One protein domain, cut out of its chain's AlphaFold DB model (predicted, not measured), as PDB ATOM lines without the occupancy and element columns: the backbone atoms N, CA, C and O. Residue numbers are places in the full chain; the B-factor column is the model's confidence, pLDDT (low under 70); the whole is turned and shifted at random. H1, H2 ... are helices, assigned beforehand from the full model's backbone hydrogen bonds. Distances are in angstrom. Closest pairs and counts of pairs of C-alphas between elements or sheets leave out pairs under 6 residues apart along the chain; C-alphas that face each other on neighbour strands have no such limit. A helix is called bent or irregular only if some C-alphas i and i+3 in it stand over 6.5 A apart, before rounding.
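AT A GLANCE: This is residues 301 to 433 of the 659 residues of an uncharacterized protein of Trypanosoma cruzi (UniProt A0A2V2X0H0). Five helices, H3, H4, H5, H7 and H8, make an up-and-down bundle in two layers, H4 and H7 side by side in one, H3, H5 and H8 in the other. H1 and H2 lie along one edge, near H3 and the beginning of H5, and short H6 crosses from the end of H5 to the beginning of H7. The printed part has 133 residues, with eight named helices, H1 to H8 in order, and no named strand: all helix. It is compact, with a radius of gyration of the C-alphas of 14.4 A, and spans 40 by 36 by 20 A.

HOW THE PARTS SIT: H7, residues 393 to 412, touches H4, residues 343 to 360, the same way at a shallow tilt of 7 degrees; the closest C-alphas, Thr 351 and Leu 398, are 7.0 A apart. With its residues 406 to 411 alone, H7 touches H8, residues 416 to 430, in a hairpin, closest at Val 410 and Gln 419, C-alphas 4.9 A apart. H8 touches the hub, H5, residues 366 to 381, the same way at a shallow tilt of 6 degrees, closest at Asp 377 and Leu 425, C-alphas 5.3 A apart. H4 forms hairpins with H5 and with H3, residues 326 to 338; the closest C-alphas are Leu 357 and Ala 372, 5.5 A, and Phe 329 and Val 353, 6.0 A. H6, residues 383 to 391, touches H5 and H7 only at the corner, closest at Ile 379 and Phe 385, C-alphas 5.7 A apart, and at Leu 389 and Gly 395, 3.9 A. H2, residues 319 to 324, touches residues 367 to 372 of H5 alone, closest at Glu 323 and Val 368, C-alphas 4.8 A apart. H1, residues 301 to 313, only just touches H3, with 3 pairs of C-alphas within 8 A, closest at Leu 303 and Leu 332, 6.9 A. H1 and H7 are apart. Every O i to N i+4 pair is within hydrogen-bond range in H2, H3, H4, H5 and H8; in H1 it is 6 of 9, in H6 3 of 5, in H7 14 of 16.

IN THESE COORDINATES: H1 begins at C-alpha 301, (159.007, 174.082, 134.920). H7 measures 28.6 A from its first C-alpha, (141.390, 151.527, 133.957), to its last; H4 measures 26.0 A, H5 22.3 A and H8 21.2 A. H8 ends at C-alpha 430, (144.455, 148.066, 114.286). H1 and H6 are only just irregular: C-alphas 305 and 308 are 6.7 A apart, 384 and 387 6.51 A.

THE WHOLE: The two C-alphas farthest apart, Pro 301 and Ala 411, are 42.1 A apart. The printed part has no cut, and the seven links are tight. Mean pLDDT of the printed part is 88.6; residues 339 to 341 and 433 are under 70.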
ATOM      1  N   PRO A 301     159.840 173.269 134.027       82.94
ATOM      2  CA  PRO A 301     159.007 174.082 134.920       82.94
ATOM      3  C   PRO A 301     158.053 175.051 134.198       82.94
ATOM      4  O   PRO A 301     157.031 175.450 134.759       82.94
ATOM      5  N   LEU A 302     158.331 175.392 132.933       83.44
ATOM      6  CA  LEU A 302     157.470 176.239 132.110       83.44
ATOM      7  C   LEU A 302     156.090 175.613 131.831       83.44
ATOM      8  O   LEU A 302     155.120 176.345 131.613       83.44
ATOM      9  N   LEU A 303     155.975 174.279 131.901       81.31
ATOM     10  CA  LEU A 303     154.733 173.525 131.689       81.31
ATOM     11  C   LEU A 303     153.553 174.108 132.476       81.31
ATOM     12  O   LEU A 303     152.480 174.346 131.915       81.31
ATOM     13  N   ALA A 304     153.767 174.398 133.761       82.12
ATOM     14  CA  ALA A 304     152.723 174.890 134.657       82.12
ATOM     15  C   ALA A 304     152.177 176.268 134.238       82.12
ATOM     16  O   ALA A 304     150.996 176.550 134.431       82.12
ATOM     17  N   LYS A 305     153.016 177.116 133.630       84.12
ATOM     18  CA  LYS A 305     152.638 178.463 133.167       84.12
ATOM     19  C   LYS A 305     151.937 178.430 131.807       84.12
ATOM     20  O   LYS A 305     151.041 179.234 131.562       84.12
ATOM     21  N   ILE A 306     152.313 177.493 130.935       86.44
ATOM     22  CA  ILE A 306     151.719 177.345 129.597       86.44
ATOM     23  C   ILE A 306     150.328 176.714 129.667       86.44
ATOM     24  O   ILE A 306     149.448 177.074 128.885       86.44
ATOM     25  N   TRP A 307     150.105 175.791 130.600       86.62
ATOM     26  CA  TRP A 307     148.878 174.999 130.650       86.62
ATOM     27  C   TRP A 307     147.573 175.830 130.677       86.62
ATOM     28  O   TRP A 307     146.693 175.587 129.843       86.62
ATOM     29  N   PRO A 308     147.430 176.873 131.524       87.69
ATOM     30  CA  PRO A 308     146.233 177.719 131.521       87.69
ATOM     31  C   PRO A 308     146.029 178.478 130.203       87.69
ATOM     32  O   PRO A 308     144.891 178.712 129.794       87.69
ATOM     33  N   ILE A 309     147.119 178.851 129.525       87.81
ATOM     34  CA  ILE A 309     147.083 179.539 128.227       87.81
ATOM     35  C   ILE A 309     146.603 178.568 127.153       87.81
ATOM     36  O   ILE A 309     145.705 178.905 126.384       87.81
ATOM     37  N   ALA A 310     147.130 177.341 127.153       89.06
ATOM     38  CA  ALA A 310     146.733 176.296 126.222       89.06
ATOM     39  C   ALA A 310     145.229 176.006 126.296       89.06
ATOM     40  O   ALA A 310     144.554 175.999 125.267       89.06
ATOM     41  N   ARG A 311     144.675 175.868 127.510       88.00
ATOM     42  CA  ARG A 311     143.230 175.661 127.710       88.00
ATOM     43  C   ARG A 311     142.383 176.815 127.168       88.00
ATOM     44  O   ARG A 311     141.328 176.571 126.589       88.00
ATOM     45  N   ARG A 312     142.827 178.066 127.339       88.75
ATOM     46  CA  ARG A 312     142.129 179.242 126.786       88.75
ATOM     47  C   ARG A 312     142.169 179.245 125.259       88.75
ATOM     48  O   ARG A 312     141.133 179.453 124.637       88.75
ATOM     49  N   CYS A 313     143.320 178.913 124.672       90.88
ATOM     50  CA  CYS A 313     143.520 178.892 123.221       90.88
ATOM     51  C   CYS A 313     142.626 177.875 122.491       90.88
ATOM     52  O   CYS A 313     142.375 178.040 121.305       90.88
ATOM     53  N   VAL A 314     142.121 176.835 123.165       93.06
ATOM     54  CA  VAL A 314     141.154 175.880 122.579       93.06
ATOM     55  C   VAL A 314     139.852 176.568 122.171       93.06
ATOM     56  O   VAL A 314     139.219 176.153 121.206       93.06
ATOM     57  N   ARG A 315     139.455 177.611 122.906       90.44
ATOM     58  CA  ARG A 315     138.217 178.372 122.690       90.44
ATOM     59  C   ARG A 315     138.476 179.750 122.082       90.44
ATOM     60  O   ARG A 315     137.607 180.608 122.158       90.44
ATOM     61  N   ASP A 316     139.667 179.959 121.532       89.88
ATOM     62  CA  ASP A 316     140.037 181.202 120.860       89.88
ATOM     63  C   ASP A 316     139.146 181.435 119.634       89.88
ATOM     64  O   ASP A 316     138.752 180.470 118.973       89.88
ATOM     65  N   ASP A 317     138.840 182.684 119.294       86.62
ATOM     66  CA  ASP A 317     137.996 183.002 118.141       86.62
ATOM     67  C   ASP A 317     138.709 182.695 116.811       86.62
ATOM     68  O   ASP A 317     138.074 182.286 115.825       86.62
ATOM     69  N   ASN A 318     140.045 182.756 116.783       89.31
ATOM     70  CA  ASN A 318     140.824 182.532 115.579       89.31
ATOM     71  C   ASN A 318     141.217 181.062 115.361       89.31
ATOM     72  O   ASN A 318     141.960 180.441 116.123       89.31
ATOM     73  N   ALA A 319     140.819 180.516 114.207       91.31
ATOM     74  CA  ALA A 319     141.137 179.138 113.835       91.31
ATOM     75  C   ALA A 319     142.649 178.852 113.744       91.31
ATOM     76  O   ALA A 319     143.060 177.722 113.992       91.31
ATOM     77  N   ARG A 320     143.491 179.844 113.414       89.62
ATOM     78  CA  ARG A 320     144.953 179.662 113.328       89.62
ATOM     79  C   ARG A 320     145.578 179.420 114.699       89.62
ATOM     80  O   ARG A 320     146.538 178.656 114.782       89.62
ATOM     81  N   VAL A 321     145.047 180.050 115.749       91.31
ATOM     82  CA  VAL A 321     145.493 179.854 117.137       91.31
ATOM     83  C   VAL A 321     145.017 178.494 117.646       91.31
ATOM     84  O   VAL A 321     145.832 177.709 118.133       91.31
ATOM     85  N   ARG A 322     143.739 178.156 117.413       94.12
ATOM     86  CA  ARG A 322     143.180 176.829 117.738       94.12
ATOM     87  C   ARG A 322     143.893 175.680 117.020       94.12
ATOM     88  O   ARG A 322     144.058 174.602 117.577       94.12
ATOM     89  N   GLU A 323     144.356 175.885 115.790       94.25
ATOM     90  CA  GLU A 323     145.172 174.894 115.080       94.25
ATOM     91  C   GLU A 323     146.585 174.791 115.681       94.25
ATOM     92  O   GLU A 323     147.123 173.695 115.857       94.25
ATOM     93  N   ALA A 324     147.192 175.933 116.015       91.38
ATOM     94  CA  ALA A 324     148.561 176.020 116.513       91.38
ATOM     95  C   ALA A 324     148.748 175.460 117.929       91.38
ATOM     96  O   ALA A 324     149.870 175.085 118.273       91.38
ATOM     97  N   ILE A 325     147.682 175.360 118.732       93.44
ATOM     98  CA  ILE A 325     147.762 174.769 120.075       93.44
ATOM     99  C   ILE A 325     147.845 173.235 120.057       93.44
ATOM    100  O   ILE A 325     148.373 172.627 120.985       93.44
ATOM    101  N   ILE A 326     147.402 172.585 118.980       94.12
ATOM    102  CA  ILE A 326     147.326 171.120 118.906       94.12
ATOM    103  C   ILE A 326     148.702 170.436 119.074       94.12
ATOM    104  O   ILE A 326     148.807 169.522 119.892       94.12
ATOM    105  N   PRO A 327     149.786 170.856 118.383       91.12
ATOM    106  CA  PRO A 327     151.120 170.292 118.613       91.12
ATOM    107  C   PRO A 327     151.660 170.536 120.029       91.12
ATOM    108  O   PRO A 327     152.453 169.737 120.533       91.12
ATOM    109  N   LEU A 328     151.241 171.632 120.672       89.88
ATOM    110  CA  LEU A 328     151.629 171.919 122.046       89.88
ATOM    111  C   LEU A 328     151.004 170.888 122.993       89.88
ATOM    112  O   LEU A 328     151.733 170.364 123.820       89.88
ATOM    113  N   PHE A 329     149.739 170.487 122.821       92.44
ATOM    114  CA  PHE A 329     149.143 169.416 123.637       92.44
ATOM    115  C   PHE A 329     149.917 168.099 123.594       92.44
ATOM    116  O   PHE A 329     150.138 167.494 124.638       92.44
ATOM    117  N   LEU A 330     150.373 167.684 122.409       90.38
ATOM    118  CA  LEU A 330     151.205 166.484 122.272       90.38
ATOM    119  C   LEU A 330     152.527 166.627 123.026       90.38
ATOM    120  O   LEU A 330     152.965 165.692 123.688       90.38
ATOM    121  N   THR A 331     153.144 167.808 122.953       88.06
ATOM    122  CA  THR A 331     154.390 168.083 123.673       88.06
ATOM    123  C   THR A 331     154.158 168.063 125.179       88.06
ATOM    124  O   THR A 331     154.861 167.357 125.884       88.06
ATOM    125  N   LEU A 332     153.131 168.763 125.666       85.94
ATOM    126  CA  LEU A 332     152.790 168.810 127.087       85.94
ATOM    127  C   LEU A 332     152.525 167.402 127.639       85.94
ATOM    128  O   LEU A 332     153.049 167.062 128.694       85.94
ATOM    129  N   PHE A 333     151.778 166.572 126.905       88.12
ATOM    130  CA  PHE A 333     151.498 165.204 127.333       88.12
ATOM    131  C   PHE A 333     152.759 164.329 127.327       88.12
ATOM    132  O   PHE A 333     153.035 163.644 128.310       88.12
ATOM    133  N   SER A 334     153.571 164.405 126.267       87.81
ATOM    134  CA  SER A 334     154.836 163.665 126.165       87.81
ATOM    135  C   SER A 334     155.788 163.986 127.317       87.81
ATOM    136  O   SER A 334     156.345 163.070 127.917       87.81
ATOM    137  N   GLU A 335     155.957 165.268 127.648       84.06
ATOM    138  CA  GLU A 335     156.836 165.689 128.743       84.06
ATOM    139  C   GLU A 335     156.321 165.184 130.099       84.06
ATOM    140  O   GLU A 335     157.108 164.674 130.893       84.06
ATOM    141  N   THR A 336     155.003 165.222 130.348       81.62
ATOM    142  CA  THR A 336     154.429 164.666 131.591       81.62
ATOM    143  C   THR A 336     154.570 163.149 131.701       81.62
ATOM    144  O   THR A 336     154.711 162.627 132.802       81.62
ATOM    145  N   CYS A 337     154.558 162.421 130.580       78.69
ATOM    146  CA  CYS A 337     154.817 160.981 130.583       78.69
ATOM    147  C   CYS A 337     156.302 160.661 130.828       78.69
ATOM    148  O   CYS A 337     156.609 159.632 131.426       78.69
ATOM    149  N   GLY A 338     157.215 161.519 130.359       72.81
ATOM    150  CA  GLY A 338     158.663 161.323 130.463       72.81
ATOM    151  C   GLY A 338     159.283 161.755 131.795       72.81
ATOM    152  O   GLY A 338     160.324 161.223 132.171       72.81
ATOM    153  N   SER A 339     158.661 162.680 132.531       64.31
ATOM    154  CA  SER A 339     159.244 163.277 133.745       64.31
ATOM    155  C   SER A 339     159.218 162.381 134.992       64.31
ATOM    156  O   SER A 339     159.685 162.801 136.048       64.31
ATOM    157  N   GLY A 340     158.687 161.156 134.898       63.03
ATOM    158  CA  GLY A 340     158.497 160.281 136.062       63.03
ATOM    159  C   GLY A 340     157.475 160.831 137.067       63.03
ATOM    160  O   GLY A 340     157.497 160.448 138.236       63.03
ATOM    161  N   ASP A 341     156.602 161.742 136.619       64.62
ATOM    162  CA  ASP A 341     155.550 162.348 137.432       64.62
ATOM    163  C   ASP A 341     154.619 161.285 138.042       64.62
ATOM    164  O   ASP A 341     154.423 160.195 137.498       64.62
ATOM    165  N   ALA A 342     153.999 161.623 139.178       71.38
ATOM    166  CA  ALA A 342     153.022 160.753 139.824       71.38
ATOM    167  C   ALA A 342     151.915 160.338 138.836       71.38
ATOM    168  O   ALA A 342     151.371 161.177 138.115       71.38
ATOM    169  N   SER A 343     151.535 159.055 138.854       76.19
ATOM    170  CA  SER A 343     150.532 158.475 137.942       76.19
ATOM    171  C   SER A 343     149.226 159.280 137.879       76.19
ATOM    172  O   SER A 343     148.605 159.358 136.822       76.19
ATOM    173  N   SER A 344     148.822 159.923 138.979       80.06
ATOM    174  CA  SER A 344     147.634 160.783 139.036       80.06
ATOM    175  C   SER A 344     147.741 162.027 138.147       80.06
ATOM    176  O   SER A 344     146.778 162.389 137.477       80.06
ATOM    177  N   ARG A 345     148.915 162.665 138.087       82.88
ATOM    178  CA  ARG A 345     149.143 163.869 137.277       82.88
ATOM    179  C   ARG A 345     149.160 163.551 135.782       82.88
ATOM    180  O   ARG A 345     148.649 164.332 134.977       82.88
ATOM    181  N   VAL A 346     149.706 162.390 135.417       84.31
ATOM    182  CA  VAL A 346     149.670 161.878 134.038       84.31
ATOM    183  C   VAL A 346     148.223 161.627 133.605       84.31
ATOM    184  O   VAL A 346     147.831 162.033 132.513       84.31
ATOM    185  N   GLU A 347     147.401 161.037 134.478       86.75
ATOM    186  CA  GLU A 347     145.973 160.798 134.219       86.75
ATOM    187  C   GLU A 347     145.167 162.087 134.015       86.75
ATOM    188  O   GLU A 347     144.370 162.181 133.075       86.75
ATOM    189  N   GLU A 348     145.368 163.086 134.875       88.00
ATOM    190  CA  GLU A 348     144.712 164.395 134.761       88.00
ATOM    191  C   GLU A 348     145.095 165.090 133.450       88.00
ATOM    192  O   GLU A 348     144.225 165.520 132.689       88.00
ATOM    193  N   THR A 349     146.392 165.113 133.136       88.88
ATOM    194  CA  THR A 349     146.908 165.722 131.902       88.88
ATOM    195  C   THR A 349     146.347 165.019 130.665       88.88
ATOM    196  O   THR A 349     145.866 165.686 129.747       88.88
ATOM    197  N   ALA A 350     146.337 163.681 130.648       90.12
ATOM    198  CA  ALA A 350     145.788 162.892 129.546       90.12
ATOM    199  C   ALA A 350     144.301 163.194 129.314       90.12
ATOM    200  O   ALA A 350     143.881 163.435 128.181       90.12
ATOM    201  N   THR A 351     143.515 163.230 130.394       91.62
ATOM    202  CA  THR A 351     142.077 163.527 130.344       91.62
ATOM    203  C   THR A 351     141.823 164.896 129.724       91.62
ATOM    204  O   THR A 351     140.956 165.053 128.863       91.62
ATOM    205  N   GLU A 352     142.599 165.895 130.125       91.88
ATOM    206  CA  GLU A 352     142.439 167.264 129.656       91.88
ATOM    207  C   GLU A 352     142.918 167.471 128.216       91.88
ATOM    208  O   GLU A 352     142.239 168.164 127.452       91.88
ATOM    209  N   VAL A 353     144.034 166.847 127.814       94.00
ATOM    210  CA  VAL A 353     144.492 166.847 126.416       94.00
ATOM    211  C   VAL A 353     143.445 166.199 125.520       94.00
ATOM    212  O   VAL A 353     143.004 166.815 124.550       94.00
ATOM    213  N   ILE A 354     143.011 164.980 125.850       94.62
ATOM    214  CA  ILE A 354     142.048 164.231 125.038       94.62
ATOM    215  C   ILE A 354     140.719 164.987 124.967       94.62
ATOM    216  O   ILE A 354     140.182 165.165 123.876       94.62
ATOM    217  N   SER A 355     140.219 165.510 126.088       94.38
ATOM    218  CA  SER A 355     138.996 166.323 126.118       94.38
ATOM    219  C   SER A 355     139.111 167.582 125.248       94.38
ATOM    220  O   SER A 355     138.201 167.893 124.477       94.38
ATOM    221  N   SER A 356     140.257 168.268 125.289       95.81
ATOM    222  CA  SER A 356     140.518 169.445 124.451       95.81
ATOM    223  C   SER A 356     140.551 169.093 122.961       95.81
ATOM    224  O   SER A 356     139.945 169.788 122.147       95.81
ATOM    225  N   LEU A 357     141.195 167.986 122.586       96.81
ATOM    226  CA  LEU A 357     141.228 167.518 121.198       96.81
ATOM    227  C   LEU A 357     139.842 167.075 120.713       96.81
ATOM    228  O   LEU A 357     139.437 167.447 119.615       96.81
ATOM    229  N   LEU A 358     139.084 166.352 121.543       95.19
ATOM    230  CA  LEU A 358     137.702 165.949 121.260       95.19
ATOM    231  C   LEU A 358     136.732 167.138 121.201       95.19
ATOM    232  O   LEU A 358     135.681 167.038 120.577       95.19
ATOM    233  N   HIS A 359     137.057 168.275 121.811       94.75
ATOM    234  CA  HIS A 359     136.324 169.513 121.564       94.75
ATOM    235  C   HIS A 359     136.622 170.053 120.155       94.75
ATOM    236  O   HIS A 359     135.703 170.374 119.400       94.75
ATOM    237  N   LEU A 360     137.901 170.076 119.767       95.69
ATOM    238  CA  LEU A 360     138.370 170.601 118.479       95.69
ATOM    239  C   LEU A 360     137.952 169.755 117.262       95.69
ATOM    240  O   LEU A 360     137.924 170.277 116.151       95.69
ATOM    241  N   ILE A 361     137.568 168.481 117.420       94.31
ATOM    242  CA  ILE A 361     137.012 167.703 116.290       94.31
ATOM    243  C   ILE A 361     135.642 168.221 115.819       94.31
ATOM    244  O   ILE A 361     135.215 167.901 114.711       94.31
ATOM    245  N   SER A 362     134.953 169.011 116.651       91.12
ATOM    246  CA  SER A 362     133.671 169.652 116.320       91.12
ATOM    247  C   SER A 362     133.841 171.100 115.835       91.12
ATOM    248  O   SER A 362     132.861 171.841 115.744       91.12
ATOM    249  N   ASP A 363     135.077 171.523 115.547       94.50
ATOM    250  CA  ASP A 363     135.387 172.886 115.119       94.50
ATOM    251  C   ASP A 363     134.774 173.233 113.751       94.50
ATOM    252  O   ASP A 363     134.510 172.376 112.906       94.50
ATOM    253  N   ARG A 364     134.573 174.533 113.511       92.38
ATOM    254  CA  ARG A 364     134.096 175.055 112.221       92.38
ATOM    255  C   ARG A 364     135.170 174.972 111.130       92.38
ATOM    256  O   ARG A 364     134.832 174.914 109.952       92.38
ATOM    257  N   SER A 365     136.448 175.002 111.506       94.06
ATOM    258  CA  SER A 365     137.588 174.973 110.594       94.06
ATOM    259  C   SER A 365     138.025 173.546 110.271       94.06
ATOM    260  O   SER A 365     138.459 172.794 111.143       94.06
ATOM    261  N   VAL A 366     138.022 173.208 108.980       92.81
ATOM    262  CA  VAL A 366     138.498 171.916 108.449       92.81
ATOM    263  C   VAL A 366     139.953 171.633 108.842       92.81
ATOM    264  O   VAL A 366     140.309 170.493 109.150       92.81
ATOM    265  N   ALA A 367     140.805 172.664 108.863       93.81
ATOM    266  CA  ALA A 367     142.214 172.524 109.233       93.81
ATOM    267  C   ALA A 367     142.375 172.119 110.707       93.81
ATOM    268  O   ALA A 367     143.130 171.192 111.006       93.81
ATOM    269  N   VAL A 368     141.605 172.750 111.601       95.94
ATOM    270  CA  VAL A 368     141.606 172.451 113.042       95.94
ATOM    271  C   VAL A 368     141.145 171.015 113.284       95.94
ATOM    272  O   VAL A 368     141.865 170.250 113.922       95.94
ATOM    273  N   VAL A 369     140.008 170.616 112.701       95.81
ATOM    274  CA  VAL A 369     139.468 169.253 112.845       95.81
ATOM    275  C   VAL A 369     140.455 168.209 112.319       95.81
ATOM    276  O   VAL A 369     140.764 167.239 113.007       95.81
ATOM    277  N   THR A 370     141.017 168.423 111.124       94.62
ATOM    278  CA  THR A 370     142.003 167.502 110.536       94.62
ATOM    279  C   THR A 370     143.239 167.359 111.428       94.62
ATOM    280  O   THR A 370     143.740 166.248 111.637       94.62
ATOM    281  N   ARG A 371     143.742 168.472 111.978       95.44
ATOM    282  CA  ARG A 371     144.914 168.469 112.857       95.44
ATOM    283  C   ARG A 371     144.610 167.799 114.200       95.44
ATOM    284  O   ARG A 371     145.462 167.061 114.688       95.44
ATOM    285  N   ALA A 372     143.407 167.980 114.744       96.94
ATOM    286  CA  ALA A 372     142.963 167.335 115.976       96.94
ATOM    287  C   ALA A 372     142.852 165.812 115.809       96.94
ATOM    288  O   ALA A 372     143.379 165.077 116.639       96.94
ATOM    289  N   ILE A 373     142.278 165.334 114.695       96.06
ATOM    290  CA  ILE A 373     142.239 163.895 114.369       96.06
ATOM    291  C   ILE A 373     143.661 163.330 114.248       96.06
ATOM    292  O   ILE A 373     143.937 162.257 114.766       96.06
ATOM    293  N   THR A 374     144.585 164.066 113.621       94.75
ATOM    294  CA  THR A 374     145.993 163.634 113.489       94.75
ATOM    295  C   THR A 374     146.702 163.550 114.849       94.75
ATOM    296  O   THR A 374     147.509 162.654 115.082       94.75
ATOM    297  N   ALA A 375     146.411 164.475 115.765       95.81
ATOM    298  CA  ALA A 375     146.961 164.429 117.116       95.81
ATOM    299  C   ALA A 375     146.376 163.271 117.935       95.81
ATOM    300  O   ALA A 375     147.123 162.590 118.631       95.81
ATOM    301  N   LEU A 376     145.072 163.002 117.808       96.19
ATOM    302  CA  LEU A 376     144.446 161.819 118.402       96.19
ATOM    303  C   LEU A 376     145.041 160.527 117.831       96.19
ATOM    304  O   LEU A 376     145.344 159.629 118.602       96.19
ATOM    305  N   ASP A 377     145.293 160.452 116.520       93.69
ATOM    306  CA  ASP A 377     146.009 159.326 115.906       93.69
ATOM    307  C   ASP A 377     147.369 159.113 116.577       93.69
ATOM    308  O   ASP A 377     147.654 158.014 117.041       93.69
ATOM    309  N   THR A 378     148.153 160.180 116.757       92.75
ATOM    310  CA  THR A 378     149.449 160.106 117.455       92.75
ATOM    311  C   THR A 378     149.293 159.587 118.891       92.75
ATOM    312  O   THR A 378     149.999 158.667 119.283       92.75
ATOM    313  N   ILE A 379     148.338 160.111 119.667       93.06
ATOM    314  CA  ILE A 379     148.090 159.666 121.053       93.06
ATOM    315  C   ILE A 379     147.670 158.193 121.115       93.06
ATOM    316  O   ILE A 379     148.069 157.468 122.021       93.06
ATOM    317  N   LEU A 380     146.855 157.737 120.168       91.50
ATOM    318  CA  LEU A 380     146.330 156.378 120.171       91.50
ATOM    319  C   LEU A 380     147.342 155.363 119.622       91.50
ATOM    320  O   LEU A 380     147.239 154.175 119.928       91.50
ATOM    321  N   THR A 381     148.310 155.781 118.811       87.69
ATOM    322  CA  THR A 381     149.190 154.856 118.081       87.69
ATOM    323  C   THR A 381     150.650 154.924 118.501       87.69
ATOM    324  O   THR A 381     151.331 153.910 118.390       87.69
ATOM    325  N   ASP A 382     151.136 156.028 119.055       87.56
ATOM    326  CA  ASP A 382     152.503 156.097 119.568       87.56
ATOM    327  C   ASP A 382     152.655 155.216 120.820       87.56
ATOM    328  O   ASP A 382     151.804 155.189 121.718       87.56
ATOM    329  N   ILE A 383     153.764 154.478 120.879       82.81
ATOM    330  CA  ILE A 383     154.076 153.551 121.967       82.81
ATOM    331  C   ILE A 383     154.175 154.273 123.319       82.81
ATOM    332  O   ILE A 383     153.821 153.703 124.354       82.81
ATOM    333  N   SER A 384     154.588 155.543 123.289       81.81
ATOM    334  CA  SER A 384     154.815 156.397 124.457       81.81
ATOM    335  C   SER A 384     153.528 156.642 125.248       81.81
ATOM    336  O   SER A 384     153.543 156.656 126.477       81.81
ATOM    337  N   PHE A 385     152.398 156.774 124.550       84.00
ATOM    338  CA  PHE A 385     151.082 157.020 125.150       84.00
ATOM    339  C   PHE A 385     150.258 155.740 125.299       84.00
ATOM    340  O   PHE A 385     149.464 155.614 126.235       84.00
ATOM    341  N   ARG A 386     150.460 154.760 124.408       79.44
ATOM    342  CA  ARG A 386     149.710 153.499 124.406       79.44
ATOM    343  C   ARG A 386     149.787 152.773 125.739       79.44
ATOM    344  O   ARG A 386     148.765 152.289 126.216       79.44
ATOM    345  N   ARG A 387     150.979 152.716 126.344       80.25
ATOM    346  CA  ARG A 387     151.175 152.037 127.632       80.25
ATOM    347  C   ARG A 387     150.183 152.556 128.670       80.25
ATOM    348  O   ARG A 387     149.499 151.761 129.294       80.25
ATOM    349  N   PHE A 388     150.042 153.874 128.782       83.75
ATOM    350  CA  PHE A 388     149.084 154.494 129.694       83.75
ATOM    351  C   PHE A 388     147.627 154.119 129.368       83.75
ATOM    352  O   PHE A 388     146.879 153.724 130.263       83.75
ATOM    353  N   LEU A 389     147.239 154.212 128.092       85.69
ATOM    354  CA  LEU A 389     145.868 153.954 127.641       85.69
ATOM    355  C   LEU A 389     145.433 152.491 127.802       85.69
ATOM    356  O   LEU A 389     144.251 152.233 127.994       85.69
ATOM    357  N   GLU A 390     146.364 151.542 127.713       84.38
ATOM    358  CA  GLU A 390     146.052 150.107 127.731       84.38
ATOM    359  C   GLU A 390     146.248 149.452 129.109       84.38
ATOM    360  O   GLU A 390     145.662 148.401 129.354       84.38
ATOM    361  N   THR A 391     147.038 150.039 130.021       82.19
ATOM    362  CA  THR A 391     147.307 149.423 131.339       82.19
ATOM    363  C   THR A 391     146.499 150.005 132.499       82.19
ATOM    364  O   THR A 391     146.363 149.336 133.520       82.19
ATOM    365  N   SER A 392     145.999 151.242 132.397       84.75
ATOM    366  CA  SER A 392     145.182 151.875 133.451       84.75
ATOM    367  C   SER A 392     143.694 151.782 133.121       84.75
ATOM    368  O   SER A 392     143.297 152.050 131.991       84.75
ATOM    369  N   ALA A 393     142.848 151.511 134.121       87.25
ATOM    370  CA  ALA A 393     141.390 151.527 133.957       87.25
ATOM    371  C   ALA A 393     140.867 152.900 133.489       87.25
ATOM    372  O   ALA A 393     139.945 152.987 132.678       87.25
ATOM    373  N   ARG A 394     141.476 153.999 133.960       86.44
ATOM    374  CA  ARG A 394     141.156 155.352 133.473       86.44
ATOM    375  C   ARG A 394     141.618 155.555 132.033       86.44
ATOM    376  O   ARG A 394     140.880 156.144 131.247       86.44
ATOM    377  N   GLY A 395     142.800 155.041 131.693       89.38
ATOM    378  CA  GLY A 395     143.316 155.026 130.325       89.38
ATOM    379  C   GLY A 395     142.375 154.297 129.365       89.38
ATOM    380  O   GLY A 395     142.024 154.845 128.322       89.38
ATOM    381  N   GLU A 396     141.878 153.124 129.761       90.00
ATOM    382  CA  GLU A 396     140.944 152.335 128.957       90.00
ATOM    383  C   GLU A 396     139.604 153.062 128.772       90.00
ATOM    384  O   GLU A 396     139.074 153.118 127.661       90.00
ATOM    385  N   ASN A 397     139.076 153.700 129.819       91.75
ATOM    386  CA  ASN A 397     137.862 154.516 129.713       91.75
ATOM    387  C   ASN A 397     138.045 155.708 128.756       91.75
ATOM    388  O   ASN A 397     137.165 155.983 127.935       91.75
ATOM    389  N   LEU A 398     139.193 156.393 128.819       92.69
ATOM    390  CA  LEU A 398     139.530 157.489 127.902       92.69
ATOM    391  C   LEU A 398     139.658 157.002 126.458       92.69
ATOM    392  O   LEU A 398     139.121 157.642 125.553       92.69
ATOM    393  N   LEU A 399     140.325 155.865 126.244       93.38
ATOM    394  CA  LEU A 399     140.436 155.215 124.941       93.38
ATOM    395  C   LEU A 399     139.043 154.927 124.366       93.38
ATOM    396  O   LEU A 399     138.718 155.387 123.275       93.38
ATOM    397  N   THR A 400     138.192 154.265 125.147       93.06
ATOM    398  CA  THR A 400     136.822 153.893 124.762       93.06
ATOM    399  C   THR A 400     135.985 155.101 124.366       93.06
ATOM    400  O   THR A 400     135.327 155.110 123.323       93.06
ATOM    401  N   PHE A 401     136.023 156.149 125.192       94.25
ATOM    402  CA  PHE A 401     135.300 157.384 124.929       94.25
ATOM    403  C   PHE A 401     135.801 158.069 123.652       94.25
ATOM    404  O   PHE A 401     135.001 158.524 122.831       94.25
ATOM    405  N   THR A 402     137.121 158.101 123.456       95.44
ATOM    406  CA  THR A 402     137.758 158.689 122.272       95.44
ATOM    407  C   THR A 402     137.368 157.933 121.005       95.44
ATOM    408  O   THR A 402     136.910 158.549 120.043       95.44
ATOM    409  N   GLU A 403     137.477 156.603 121.004       95.12
ATOM    410  CA  GLU A 403     137.123 155.756 119.862       95.12
ATOM    411  C   GLU A 403     135.628 155.844 119.529       95.12
ATOM    412  O   GLU A 403     135.280 155.963 118.357       95.12
ATOM    413  N   SER A 404     134.737 155.873 120.528       93.88
ATOM    414  CA  SER A 404     133.293 156.066 120.311       93.88
ATOM    415  C   SER A 404     132.988 157.424 119.660       93.88
ATOM    416  O   SER A 404     132.212 157.503 118.701       93.88
ATOM    417  N   LYS A 405     133.644 158.505 120.106       94.56
ATOM    418  CA  LYS A 405     133.490 159.836 119.495       94.56
ATOM    419  C   LYS A 405     134.026 159.887 118.065       94.56
ATOM    420  O   LYS A 405     133.350 160.432 117.193       94.56
ATOM    421  N   LEU A 406     135.193 159.298 117.808       95.25
ATOM    422  CA  LEU A 406     135.758 159.188 116.459       95.25
ATOM    423  C   LEU A 406     134.852 158.351 115.549       95.25
ATOM    424  O   LEU A 406     134.579 158.745 114.417       95.25
ATOM    425  N   LEU A 407     134.304 157.246 116.056       94.69
ATOM    426  CA  LEU A 407     133.365 156.404 115.324       94.69
ATOM    427  C   LEU A 407     132.103 157.177 114.918       94.69
ATOM    428  O   LEU A 407     131.645 157.067 113.782       94.69
ATOM    429  N   ALA A 408     131.565 158.020 115.803       91.88
ATOM    430  CA  ALA A 408     130.426 158.880 115.480       91.88
ATOM    431  C   ALA A 408     130.730 159.883 114.348       91.88
ATOM    432  O   ALA A 408     129.827 160.237 113.578       91.88
ATOM    433  N   MET A 409     131.988 160.316 114.187       90.88
ATOM    434  CA  MET A 409     132.386 161.194 113.080       90.88
ATOM    435  C   MET A 409     132.304 160.511 111.715       90.88
ATOM    436  O   MET A 409     132.069 161.197 110.723       90.88
ATOM    437  N   VAL A 410     132.433 159.182 111.642       88.56
ATOM    438  CA  VAL A 410     132.322 158.438 110.373       88.56
ATOM    439  C   VAL A 410     130.968 158.685 109.701       88.56
ATOM    440  O   VAL A 410     130.886 158.712 108.478       88.56
ATOM    441  N   ALA A 411     129.909 158.918 110.481       81.19
ATOM    442  CA  ALA A 411     128.580 159.207 109.949       81.19
ATOM    443  C   ALA A 411     128.189 160.688 109.968       81.19
ATOM    444  O   ALA A 411     127.403 161.108 109.124       81.19
ATOM    445  N   SER A 412     128.693 161.465 110.929       82.56
ATOM    446  CA  SER A 412     128.253 162.850 111.162       82.56
ATOM    447  C   SER A 412     129.190 163.918 110.592       82.56
ATOM    448  O   SER A 412     128.840 165.100 110.581       82.56
ATOM    449  N   ALA A 413     130.385 163.543 110.121       79.19
ATOM    450  CA  ALA A 413     131.333 164.513 109.595       79.19
ATOM    451  C   ALA A 413     130.808 165.183 108.319       79.19
ATOM    452  O   ALA A 413     130.469 164.513 107.345       79.19
ATOM    453  N   LYS A 414     130.830 166.522 108.327       78.19
ATOM    454  CA  LYS A 414     130.438 167.376 107.192       78.19
ATOM    455  C   LYS A 414     131.344 167.202 105.970       78.19
ATOM    456  O   LYS A 414     130.887 167.334 104.845       78.19
ATOM    457  N   GLU A 415     132.619 166.906 106.207       85.25
ATOM    458  CA  GLU A 415     133.650 166.771 105.179       85.25
ATOM    459  C   GLU A 415     134.072 165.307 105.034       85.25
ATOM    460  O   GLU A 415     134.497 164.676 106.009       85.25
ATOM    461  N   ASN A 416     134.065 164.784 103.804       86.56
ATOM    462  CA  ASN A 416     134.519 163.417 103.507       86.56
ATOM    463  C   ASN A 416     135.996 163.197 103.911       86.56
ATOM    464  O   ASN A 416     136.406 162.122 104.355       86.56
ATOM    465  N   ARG A 417     136.806 164.264 103.856       88.75
ATOM    466  CA  ARG A 417     138.197 164.243 104.326       88.75
ATOM    467  C   ARG A 417     138.310 163.809 105.790       88.75
ATOM    468  O   ARG A 417     139.211 163.039 106.109       88.75
ATOM    469  N   HIS A 418     137.418 164.269 106.669       92.25
ATOM    470  CA  HIS A 418     137.462 163.899 108.087       92.25
ATOM    471  C   HIS A 418     137.130 162.419 108.284       92.25
ATOM    472  O   HIS A 418     137.832 161.743 109.031       92.25
ATOM    473  N   GLN A 419     136.133 161.898 107.557       91.56
ATOM    474  CA  GLN A 419     135.795 160.469 107.570       91.56
ATOM    475  C   GLN A 419     137.006 159.628 107.147       91.56
ATOM    476  O   GLN A 419     137.392 158.693 107.845       91.56
ATOM    477  N   THR A 420     137.679 160.034 106.066       91.25
ATOM    478  CA  THR A 420     138.899 159.375 105.578       91.25
ATOM    479  C   THR A 420     140.037 159.424 106.604       91.25
ATOM    480  O   THR A 420     140.740 158.432 106.791       91.25
ATOM    481  N   CYS A 421     140.238 160.555 107.289       92.50
ATOM    482  CA  CYS A 421     141.242 160.674 108.352       92.50
ATOM    483  C   CYS A 421     140.957 159.724 109.524       92.50
ATOM    484  O   CYS A 421     141.879 159.065 109.993       92.50
ATOM    485  N   VAL A 422     139.697 159.606 109.953       94.81
ATOM    486  CA  VAL A 422     139.296 158.668 111.013       94.81
ATOM    487  C   VAL A 422     139.508 157.216 110.578       94.81
ATOM    488  O   VAL A 422     140.083 156.435 111.328       94.81
ATOM    489  N   MET A 423     139.116 156.850 109.355       93.56
ATOM    490  CA  MET A 423     139.343 155.495 108.834       93.56
ATOM    491  C   MET A 423     140.838 155.137 108.792       93.56
ATOM    492  O   MET A 423     141.216 154.022 109.144       93.56
ATOM    493  N   ARG A 424     141.706 156.089 108.415       92.00
ATOM    494  CA  ARG A 424     143.168 155.902 108.439       92.00
ATOM    495  C   ARG A 424     143.722 155.730 109.850       92.00
ATOM    496  O   ARG A 424     144.608 154.903 110.028       92.00
ATOM    497  N   LEU A 425     143.194 156.468 110.824       93.44
ATOM    498  CA  LEU A 425     143.557 156.317 112.235       93.44
ATOM    499  C   LEU A 425     143.237 154.896 112.724       93.44
ATOM    500  O   LEU A 425     144.100 154.235 113.297       93.44
ATOM    501  N   PHE A 426     142.036 154.381 112.444       94.19
ATOM    502  CA  PHE A 426     141.682 153.005 112.818       94.19
ATOM    503  C   PHE A 426     142.545 151.962 112.092       94.19
ATOM    504  O   PHE A 426     142.998 151.015 112.726       94.19
ATOM    505  N   LEU A 427     142.862 152.157 110.804       92.12
ATOM    506  CA  LEU A 427     143.821 151.302 110.083       92.12
ATOM    507  C   LEU A 427     145.203 151.298 110.751       92.12
ATOM    508  O   LEU A 427     145.801 150.240 110.940       92.12
ATOM    509  N   HIS A 428     145.702 152.467 111.150       89.31
ATOM    510  CA  HIS A 428     146.988 152.597 111.826       89.31
ATOM    511  C   HIS A 428     147.004 151.906 113.193       89.31
ATOM    512  O   HIS A 428     147.955 151.194 113.525       89.31
ATOM    513  N   ARG A 429     145.940 152.088 113.984       90.50
ATOM    514  CA  ARG A 429     145.815 151.492 115.316       90.50
ATOM    515  C   ARG A 429     145.640 149.978 115.252       90.50
ATOM    516  O   ARG A 429     146.251 149.262 116.043       90.50
ATOM    517  N   TRP A 430     144.811 149.483 114.338       91.38
ATOM    518  CA  TRP A 430     144.455 148.066 114.286       91.38
ATOM    519  C   TRP A 430     145.449 147.218 113.503       91.38
ATOM    520  O   TRP A 430     145.647 146.067 113.879       91.38
ATOM    521  N   VAL A 431     146.086 147.771 112.468       87.50
ATOM    522  CA  VAL A 431     146.922 146.996 111.539       87.50
ATOM    523  C   VAL A 431     148.362 147.503 111.476       87.50
ATOM    524  O   VAL A 431     149.281 146.703 111.577       87.50
ATOM    525  N   GLY A 432     148.577 148.819 111.371       74.88
ATOM    526  CA  GLY A 432     149.887 149.427 111.076       74.88
ATOM    527  C   GLY A 432     150.941 149.410 112.197       74.88
ATOM    528  O   GLY A 432     151.724 150.349 112.287       74.88
ATOM    529  N   GLN A 433     150.947 148.405 113.075       69.88
ATOM    530  CA  GLN A 433     151.879 148.268 114.202       69.88
ATOM    531  C   GLN A 433     152.921 147.176 113.912       69.88
ATOM    532  O   GLN A 433     152.557 146.125 113.396       69.88
TER     533      GLN A 433